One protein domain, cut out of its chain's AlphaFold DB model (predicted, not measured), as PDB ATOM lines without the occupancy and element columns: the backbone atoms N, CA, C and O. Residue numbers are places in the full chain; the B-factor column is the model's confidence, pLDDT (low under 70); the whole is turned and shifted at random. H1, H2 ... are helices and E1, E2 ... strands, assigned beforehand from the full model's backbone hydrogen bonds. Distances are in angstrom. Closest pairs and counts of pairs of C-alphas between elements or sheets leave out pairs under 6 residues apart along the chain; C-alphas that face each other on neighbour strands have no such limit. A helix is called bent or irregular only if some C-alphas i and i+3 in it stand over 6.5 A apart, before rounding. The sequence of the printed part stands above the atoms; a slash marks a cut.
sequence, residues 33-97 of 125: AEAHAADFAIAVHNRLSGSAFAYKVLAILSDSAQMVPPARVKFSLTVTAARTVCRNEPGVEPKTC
ATOM      1  N   ALA A  33      -4.857  32.692 -37.709       87.19
ATOM      2  CA  ALA A  33      -5.352  32.602 -36.345       87.19
ATOM      3  C   ALA A  33      -5.432  33.965 -35.638       87.19
ATOM      4  O   ALA A  33      -6.477  34.261 -35.053       87.19
ATOM      5  N   GLU A  34      -4.402  34.820 -35.708       89.44
ATOM      6  CA  GLU A  34      -4.464  36.148 -35.075       89.44
ATOM      7  C   GLU A  34      -5.467  37.047 -35.793       89.44
ATOM      8  O   GLU A  34      -6.220  37.764 -35.135       89.44
ATOM      9  N   ALA A  35      -5.534  36.962 -37.128       90.12
ATOM     10  CA  ALA A  35      -6.550  37.666 -37.905       90.12
ATOM     11  C   ALA A  35      -7.963  37.257 -37.453       90.12
ATOM     12  O   ALA A  35      -8.764  38.115 -37.083       90.12
ATOM     13  N   HIS A  36      -8.244  35.951 -37.359       91.31
ATOM     14  CA  HIS A  36      -9.521  35.461 -36.831       91.31
ATOM     15  C   HIS A  36      -9.797  35.907 -35.396       91.31
ATOM     16  O   HIS A  36     -10.929  36.278 -35.081       91.31
ATOM     17  N   ALA A  37      -8.793  35.889 -34.522       93.56
ATOM     18  CA  ALA A  37      -8.947  36.339 -33.146       93.56
ATOM     19  C   ALA A  37      -9.259  37.847 -33.073       93.56
ATOM     20  O   ALA A  37     -10.131  38.246 -32.298       93.56
ATOM     21  N   ALA A  38      -8.616  38.675 -33.902       94.25
ATOM     22  CA  ALA A  38      -8.889  40.109 -33.995       94.25
ATOM     23  C   ALA A  38     -10.308  40.387 -34.515       94.25
ATOM     24  O   ALA A  38     -11.039  41.197 -33.940       94.25
ATOM     25  N   ASP A  39     -10.720  39.675 -35.563       92.88
ATOM     26  CA  ASP A  39     -12.053  39.791 -36.154       92.88
ATOM     27  C   ASP A  39     -13.153  39.359 -35.184       92.88
ATOM     28  O   ASP A  39     -14.196  40.006 -35.056       92.88
ATOM     29  N   PHE A  40     -12.906  38.274 -34.454       93.31
ATOM     30  CA  PHE A  40     -13.793  37.824 -33.395       93.31
ATOM     31  C   PHE A  40     -13.901  38.879 -32.289       93.31
ATOM     32  O   PHE A  40     -15.008  39.244 -31.885       93.31
ATOM     33  N   ALA A  41     -12.767  39.416 -31.827       95.25
ATOM     34  CA  ALA A  41     -12.738  40.424 -30.774       95.25
ATOM     35  C   ALA A  41     -13.487  41.704 -31.178       95.25
ATOM     36  O   ALA A  41     -14.277  42.215 -30.381       95.25
ATOM     37  N   ILE A  42     -13.314  42.197 -32.412       95.31
ATOM     38  CA  ILE A  42     -14.024  43.402 -32.866       95.31
ATOM     39  C   ILE A  42     -15.523  43.148 -33.055       95.31
ATOM     40  O   ILE A  42     -16.334  44.018 -32.744       95.31
ATOM     41  N   ALA A  43     -15.924  41.947 -33.483       93.75
ATOM     42  CA  ALA A  43     -17.335  41.578 -33.567       93.75
ATOM     43  C   ALA A  43     -17.999  41.557 -32.181       93.75
ATOM     44  O   ALA A  43     -19.119  42.052 -32.020       93.75
ATOM     45  N   VAL A  44     -17.306  41.034 -31.164       94.44
ATOM     46  CA  VAL A  44     -17.768  41.083 -29.769       94.44
ATOM     47  C   VAL A  44     -17.812  42.527 -29.263       94.44
ATOM     48  O   VAL A  44     -18.822  42.933 -28.691       94.44
ATOM     49  N   HIS A  45     -16.772  43.324 -29.521       95.12
ATOM     50  CA  HIS A  45     -16.740  44.741 -29.155       95.12
ATOM     51  C   HIS A  45     -17.928  45.506 -29.749       95.12
ATOM     52  O   HIS A  45     -18.632  46.202 -29.022       95.12
ATOM     53  N   ASN A  46     -18.208  45.327 -31.040       95.75
ATOM     54  CA  ASN A  46     -19.344  45.953 -31.708       95.75
ATOM     55  C   ASN A  46     -20.658  45.620 -30.988       95.75
ATOM     56  O   ASN A  46     -21.383  46.533 -30.602       95.75
ATOM     57  N   ARG A  47     -20.910  44.344 -30.674       94.38
ATOM     58  CA  ARG A  47     -22.130  43.923 -29.960       94.38
ATOM     59  C   ARG A  47     -22.270  44.523 -28.558       94.38
ATOM     60  O   ARG A  47     -23.390  44.762 -28.122       94.38
ATOM     61  N   LEU A  48     -21.160  44.731 -27.849       95.56
ATOM     62  CA  LEU A  48     -21.166  45.163 -26.445       95.56
ATOM     63  C   LEU A  48     -20.983  46.673 -26.254       95.56
ATOM     64  O   LEU A  48     -21.321  47.193 -25.195       95.56
ATOM     65  N   SER A  49     -20.445  47.383 -27.245       93.75
ATOM     66  CA  SER A  49     -20.053  48.793 -27.101       93.75
ATOM     67  C   SER A  49     -21.226  49.772 -27.009       93.75
ATOM     68  O   SER A  49     -21.032  50.903 -26.578       93.75
ATOM     69  N   GLY A  50     -22.422  49.383 -27.472       93.00
ATOM     70  CA  GLY A  50     -23.550  50.307 -27.646       93.00
ATOM     71  C   GLY A  50     -23.328  51.367 -28.737       93.00
ATOM     72  O   GLY A  50     -24.115  52.303 -28.857       93.00
ATOM     73  N   SER A  51     -22.264  51.239 -29.539       93.00
ATOM     74  CA  SER A  51     -21.949  52.175 -30.622       93.00
ATOM     75  C   SER A  51     -22.999  52.109 -31.726       93.00
ATOM     76  O   SER A  51     -23.408  51.022 -32.125       93.00
ATOM     77  N   ALA A  52     -23.371  53.258 -32.295       95.44
ATOM     78  CA  ALA A  52     -24.328  53.319 -33.403       95.44
ATOM     79  C   ALA A  52     -23.773  52.754 -34.730       95.44
ATOM     80  O   ALA A  52     -24.544  52.442 -35.641       95.44
ATOM     81  N   PHE A  53     -22.447  52.628 -34.843       95.81
ATOM     82  CA  PHE A  53     -21.737  52.167 -36.036       95.81
ATOM     83  C   PHE A  53     -20.740  51.077 -35.691       95.81
ATOM     84  O   PHE A  53     -20.192  51.054 -34.588       95.81
ATOM     85  N   ALA A  54     -20.525  50.181 -36.646       96.19
ATOM     86  CA  ALA A  54     -19.585  49.087 -36.494       96.19
ATOM     87  C   ALA A  54     -18.143  49.586 -36.642       96.19
ATOM     88  O   ALA A  54     -17.848  50.473 -37.448       96.19
ATOM     89  N   TYR A  55     -17.233  48.968 -35.902       95.62
ATOM     90  CA  TYR A  55     -15.793  49.126 -36.056       95.62
ATOM     91  C   TYR A  55     -15.206  47.929 -36.794       95.62
ATOM     92  O   TYR A  55     -15.692  46.802 -36.652       95.62
ATOM     93  N   LYS A  56     -14.131  48.164 -37.547       94.81
ATOM     94  CA  LYS A  56     -13.332  47.104 -38.169       94.81
ATOM     95  C   LYS A  56     -11.853  47.269 -37.851       94.81
ATOM     96  O   LYS A  56     -11.372  48.386 -37.661       94.81
ATOM     97  N   VAL A  57     -11.141  46.150 -37.802       94.56
ATOM     98  CA  VAL A  57      -9.690  46.127 -37.603       94.56
ATOM     99  C   VAL A  57      -9.005  46.617 -38.878       94.56
ATOM    100  O   VAL A  57      -9.344  46.181 -39.977       94.56
ATOM    101  N   LEU A  58      -8.059  47.542 -38.729       92.31
ATOM    102  CA  LEU A  58      -7.203  48.036 -39.811       92.31
ATOM    103  C   LEU A  58      -5.875  47.293 -39.852       92.31
ATOM    104  O   LEU A  58      -5.393  46.919 -40.916       92.31
ATOM    105  N   ALA A  59      -5.282  47.113 -38.676       90.75
ATOM    106  CA  ALA A  59      -4.003  46.459 -38.500       90.75
ATOM    107  C   ALA A  59      -3.929  45.889 -37.086       90.75
ATOM    108  O   ALA A  59      -4.429  46.492 -36.135       90.75
ATOM    109  N   ILE A  60      -3.265  44.751 -36.939       91.25
ATOM    110  CA  ILE A  60      -2.727  44.339 -35.647       91.25
ATOM    111  C   ILE A  60      -1.387  45.089 -35.497       91.25
ATOM    112  O   ILE A  60      -0.721  45.372 -36.491       91.25
ATOM    113  N   LEU A  61      -1.054  45.533 -34.291       90.25
ATOM    114  CA  LEU A  61       0.190  46.246 -33.966       90.25
ATOM    115  C   LEU A  61       1.160  45.338 -33.215       90.25
ATOM    116  O   LEU A  61       2.371  45.428 -33.391       90.25
ATOM    117  N   SER A  62       0.618  44.480 -32.355       85.62
ATOM    118  CA  SER A  62       1.363  43.444 -31.658       85.62
ATOM    119  C   SER A  62       0.443  42.289 -31.300       85.62
ATOM    120  O   SER A  62      -0.756  42.474 -31.065       85.62
ATOM    121  N   ASP A  63       1.017  41.098 -31.240       89.69
ATOM    122  CA  ASP A  63       0.323  39.872 -30.898       89.69
ATOM    123  C   ASP A  63       1.184  38.981 -29.999       89.69
ATOM    124  O   ASP A  63       2.413  39.050 -29.971       89.69
ATOM    125  N   SER A  64       0.511  38.157 -29.205       90.38
ATOM    126  CA  SER A  64       1.124  37.024 -28.526       90.38
ATOM    127  C   SER A  64       0.098  35.915 -28.356       90.38
ATOM    128  O   SER A  64      -1.075  36.171 -28.063       90.38
ATOM    129  N   ALA A  65       0.551  34.676 -28.507       90.75
ATOM    130  CA  ALA A  65      -0.243  33.480 -28.284       90.75
ATOM    131  C   ALA A  65       0.335  32.697 -27.102       90.75
ATOM    132  O   ALA A  65       1.538  32.449 -27.027       90.75
ATOM    133  N   GLN A  66      -0.526  32.308 -26.164       92.12
ATOM    134  CA  GLN A  66      -0.144  31.507 -25.003       92.12
ATOM    135  C   GLN A  66      -1.005  30.253 -24.931       92.12
ATOM    136  O   GLN A  66      -2.234  30.331 -24.970       92.12
ATOM    137  N   MET A  67      -0.365  29.092 -24.801       91.69
ATOM    138  CA  MET A  67      -1.064  27.837 -24.543       91.69
ATOM    139  C   MET A  67      -1.613  27.855 -23.114       91.69
ATOM    140  O   MET A  67      -0.876  28.052 -22.150       91.69
ATOM    141  N   VAL A  68      -2.923  27.672 -22.990       94.00
ATOM    142  CA  VAL A  68      -3.644  27.551 -21.725       94.00
ATOM    143  C   VAL A  68      -4.188  26.120 -21.646       94.00
ATOM    144  O   VAL A  68      -5.080  25.765 -22.424       94.00
ATOM    145  N   PRO A  69      -3.680  25.271 -20.735       91.12
ATOM    146  CA  PRO A  69      -4.136  23.887 -20.607       91.12
ATOM    147  C   PRO A  69      -5.666  23.769 -20.413       91.12
ATOM    148  O   PRO A  69      -6.288  24.666 -19.833       91.12
ATOM    149  N   PRO A  70      -6.316  22.681 -20.880       86.88
ATOM    150  CA  PRO A  70      -5.727  21.476 -21.478       86.88
ATOM    151  C   PRO A  70      -5.408  21.574 -22.982       86.88
ATOM    152  O   PRO A  70      -4.592  20.800 -23.464       86.88
ATOM    153  N   ALA A  71      -6.025  22.495 -23.727       90.00
ATOM    154  CA  ALA A  71      -5.819  22.642 -25.176       90.00
ATOM    155  C   ALA A  71      -6.370  23.981 -25.711       90.00
ATOM    156  O   ALA A  71      -6.956  24.038 -26.790       90.00
ATOM    157  N   ARG A  72      -6.275  25.063 -24.929       91.62
ATOM    158  CA  ARG A  72      -6.737  26.395 -25.341       91.62
ATOM    159  C   ARG A  72      -5.555  27.269 -25.725       91.62
ATOM    160  O   ARG A  72      -4.447  27.085 -25.235       91.62
ATOM    161  N   VAL A  73      -5.814  28.253 -26.574       91.81
ATOM    162  CA  VAL A  73      -4.855  29.306 -26.902       91.81
ATOM    163  C   VAL A  73      -5.466  30.633 -26.485       91.81
ATOM    164  O   VAL A  73      -6.607  30.936 -26.835       91.81
ATOM    165  N   LYS A  74      -4.721  31.414 -25.706       91.62
ATOM    166  CA  LYS A  74      -5.052  32.798 -25.390       91.62
ATOM    167  C   LYS A  74      -4.257  33.702 -26.322       91.62
ATOM    168  O   LYS A  74      -3.035  33.760 -26.216       91.62
ATOM    169  N   PHE A  75      -4.964  34.424 -27.180       93.50
ATOM    170  CA  PHE A  75      -4.395  35.514 -27.964       93.50
ATOM    171  C   PHE A  75      -4.494  36.816 -27.172       93.50
ATOM    172  O   PHE A  75      -5.558  37.147 -26.645       93.50
ATOM    173  N   SER A  76      -3.388  37.548 -27.079       93.38
ATOM    174  CA  SER A  76      -3.377  38.934 -26.604       93.38
ATOM    175  C   SER A  76      -2.941  39.806 -27.770       93.38
ATOM    176  O   SER A  76      -1.818  39.667 -28.243       93.38
ATOM    177  N   LEU A  77      -3.852  40.650 -28.251       94.25
ATOM    178  CA  LEU A  77      -3.676  41.448 -29.461       94.25
ATOM    179  C   LEU A  77      -3.778  42.931 -29.115       94.25
ATOM    180  O   LEU A  77      -4.704  43.341 -28.411       94.25
ATOM    181  N   THR A  78      -2.875  43.733 -29.663       94.69
ATOM    182  CA  THR A  78      -3.043  45.184 -29.765       94.69
ATOM    183  C   THR A  78      -3.418  45.484 -31.200       94.69
ATOM    184  O   THR A  78      -2.670  45.127 -32.106       94.69
ATOM    185  N   VAL A  79      -4.565  46.120 -31.431       94.12
ATOM    186  CA  VAL A  79      -5.066  46.384 -32.784       94.12
ATOM    187  C   VAL A  79      -5.403  47.851 -32.970       94.12
ATOM    188  O   VAL A  79      -5.906  48.507 -32.059       94.12
ATOM    189  N   THR A  80      -5.180  48.346 -34.179       94.06
ATOM    190  CA  THR A  80      -5.789  49.581 -34.654       94.06
ATOM    191  C   THR A  80      -7.138  49.229 -35.259       94.06
ATOM    192  O   THR A  80      -7.214  48.441 -36.205       94.06
ATOM    193  N   ALA A  81      -8.205  49.826 -34.739       93.75
ATOM    194  CA  ALA A  81      -9.548  49.707 -35.283       93.75
ATOM    195  C   ALA A  81     -10.071  51.083 -35.690       93.75
ATOM    196  O   ALA A  81      -9.718  52.096 -35.086       93.75
ATOM    197  N   ALA A  82     -10.923  51.112 -36.707       94.56
ATOM    198  CA  ALA A  82     -11.557  52.333 -37.172       94.56
ATOM    199  C   ALA A  82     -13.056  52.139 -37.351       94.56
ATOM    200  O   ALA A  82     -13.548  51.041 -37.638       94.56
ATOM    201  N   ARG A  83     -13.776  53.241 -37.156       95.06
ATOM    202  CA  ARG A  83     -15.217  53.310 -37.333       95.06
ATOM    203  C   ARG A  83     -15.568  53.174 -38.813       95.06
ATOM    204  O   ARG A  83     -14.868  53.686 -39.688       95.06
ATOM    205  N   THR A  84     -16.655  52.471 -39.083       95.19
ATOM    206  CA  THR A  84     -17.162  52.243 -40.436       95.19
ATOM    207  C   THR A  84     -18.445  53.027 -40.685       95.19
ATOM    208  O   THR A  84     -19.057  53.556 -39.758       95.19
ATOM    209  N   VAL A  85     -18.871  53.072 -41.946       95.12
ATOM    210  CA  VAL A  85     -20.159  53.661 -42.347       95.12
ATOM    211  C   VAL A  85     -21.364  52.765 -42.036       95.12
ATOM    212  O   VAL A  85     -22.504  53.217 -42.104       95.12
ATOM    213  N   CYS A  86     -21.138  51.494 -41.700       94.62
ATOM    214  CA  CYS A  86     -22.214  50.553 -41.412       94.62
ATOM    215  C   CYS A  86     -22.819  50.792 -40.028       94.62
ATOM    216  O   CYS A  86     -22.095  50.954 -39.040       94.62
ATOM    217  N   ARG A  87     -24.153  50.715 -39.947       95.56
ATOM    218  CA  ARG A  87     -24.866  50.615 -38.669       95.56
ATOM    219  C   ARG A  87     -24.425  49.359 -37.924       95.56
ATOM    220  O   ARG A  87     -24.127  48.331 -38.524       95.56
ATOM    221  N   ASN A  88     -24.365  49.461 -36.605       95.19
ATOM    222  CA  ASN A  88     -23.979  48.352 -35.745       95.19
ATOM    223  C   ASN A  88     -25.178  47.444 -35.443       95.19
ATOM    224  O   ASN A  88     -25.756  47.494 -34.359       95.19
ATOM    225  N   GLU A  89     -25.580  46.648 -36.429       92.88
ATOM    226  CA  GLU A  89     -26.732  45.752 -36.331       92.88
ATOM    227  C   GLU A  89     -26.310  44.273 -36.400       92.88
ATOM    228  O   GLU A  89     -25.250  43.945 -36.950       92.88
ATOM    229  N   PRO A  90     -27.116  43.343 -35.851       88.56
ATOM    230  CA  PRO A  90     -26.862  41.914 -35.992       88.56
ATOM    231  C   PRO A  90     -26.752  41.503 -37.467       88.56
ATOM    232  O   PRO A  90     -27.615  41.828 -38.274       88.56
ATOM    233  N   GLY A  91     -25.706  40.749 -37.812       85.69
ATOM    234  CA  GLY A  91     -25.494  40.241 -39.174       85.69
ATOM    235  C   GLY A  91     -24.683  41.160 -40.092       85.69
ATOM    236  O   GLY A  91     -24.340  40.743 -41.195       85.69
ATOM    237  N   VAL A  92     -24.311  42.362 -39.645       89.56
ATOM    238  CA  VAL A  92     -23.344  43.204 -40.363       89.56
ATOM    239  C   VAL A  92     -21.956  42.579 -40.267       89.56
ATOM    240  O   VAL A  92     -21.481  42.278 -39.173       89.56
ATOM    241  N   GLU A  93     -21.292  42.410 -41.412       89.62
ATOM    242  CA  GLU A  93     -19.906  41.950 -41.487       89.62
ATOM    243  C   GLU A  93     -18.956  43.157 -41.583       89.62
ATOM    244  O   GLU A  93     -18.801  43.736 -42.659       89.62
ATOM    245  N   PRO A  94     -18.276  43.572 -40.494       89.19
ATOM    246  CA  PRO A  94     -17.559  44.852 -40.468       89.19
ATOM    247  C   PRO A  94     -16.405  44.942 -41.473       89.19
ATOM    248  O   PRO A  94     -15.982  46.034 -41.843       89.19
ATOM    249  N   LYS A  95     -15.893  43.798 -41.938       88.25
ATOM    250  CA  LYS A  95     -14.812  43.724 -42.928       88.25
ATOM    251  C   LYS A  95     -15.201  44.305 -44.282       88.25
ATOM    252  O   LYS A  95     -14.362  44.927 -44.931       88.25
ATOM    253  N   THR A  96     -16.454  44.110 -44.696       90.81
ATOM    254  CA  THR A  96     -16.966  44.578 -45.994       90.81
ATOM    255  C   THR A  96     -17.397  46.045 -45.947       90.81
ATOM    256  O   THR A  96     -17.569  46.675 -46.986       90.81
ATOM    257  N   CYS A  97     -17.513  46.618 -44.748       92.38
ATOM    258  CA  CYS A  97     -17.896  48.004 -44.541       92.38
ATOM    259  C   CYS A  97     -16.756  48.974 -44.870       92.38
ATOM    260  O   CYS A  97     -15.615  48.802 -44.430       92.38
TER     261      CYS A  97
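AT A GLANCE: This is residues 33 to 97 of the 125 residues of the protein "Cystatin domain-containing protein" of Myripristis murdjan (pinecone soldierfish) (UniProt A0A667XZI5). A long two-stranded hairpin, E1 and E2, is sharply bent, and the one helix, H1, lies across the hollow of that bend, packed on both strands. Residues 88 to 97 fold back as a loop near the end of E2. The printed part has 65 residues, with one named helix and two named strands in the order H1, E1, E2; the sheet, in the order E1 - E2, is antiparallel, and the class is mixed, helices and strands. The whole is only just compact, close to loose, with a radius of gyration of the C-alphas of 12.9 A, and elongated, spanning 38 by 22 by 18 A.

HOW THE PARTS SIT: Start with helix H1, residues 33 to 49, where every O i to N i+4 pair is within hydrogen-bond range. Go on to strand E1, residues 53 to 68: its closest C-alphas to H1 are those of Asn 46 and Ala 54, 5.7 A apart. Then look at strand E2, residues 72 to 87, whose closest C-alphas to H1 are those of Ala 37 and Phe 75, 6.9 A apart. The centre of H1 is 7.7 A from that of E1 and 5.0 A from that of E2. E1 and E2 form a hairpin of antiparallel neighbours, with 176 degrees between their directions. Near the turn, N 68 and O 72 are 2.8 A apart, within hydrogen-bond range; toward the other end you find N 54 and O 86 within that range too, at 3.0 A. C-alphas 60 and 79 face each other at 4.2 A. E1 bends by 85 degrees at residue 61, and E2 bends by 96 degrees at residue 84.

IN THESE COORDINATES: Find C-alpha 33 at (-5.352, 32.602, -36.345); from there H1 runs through residues 33 to 49 and covers 23.7 A from first to last C-alpha. E1 begins at C-alpha 53, at (-21.737, 52.167, -36.036), and its residues 53 to 68 cover 33.7 A between the end C-alphas. E2, residues 72 to 87, covers 33.1 A and ends at C-alpha 87, at (-24.866, 50.615, -38.669).

THE WHOLE: Look for the two C-alphas farthest apart at Pro 70 and Val 85, 41.0 A from each other. The printed part runs from residue 33 to residue 97 with no cut, and the links from H1 to E1 and from E1 to E2 are both tight, with 3 residues each. The mean pLDDT of the printed part is 92.5, and no printed residue is under 70 in this predicted model.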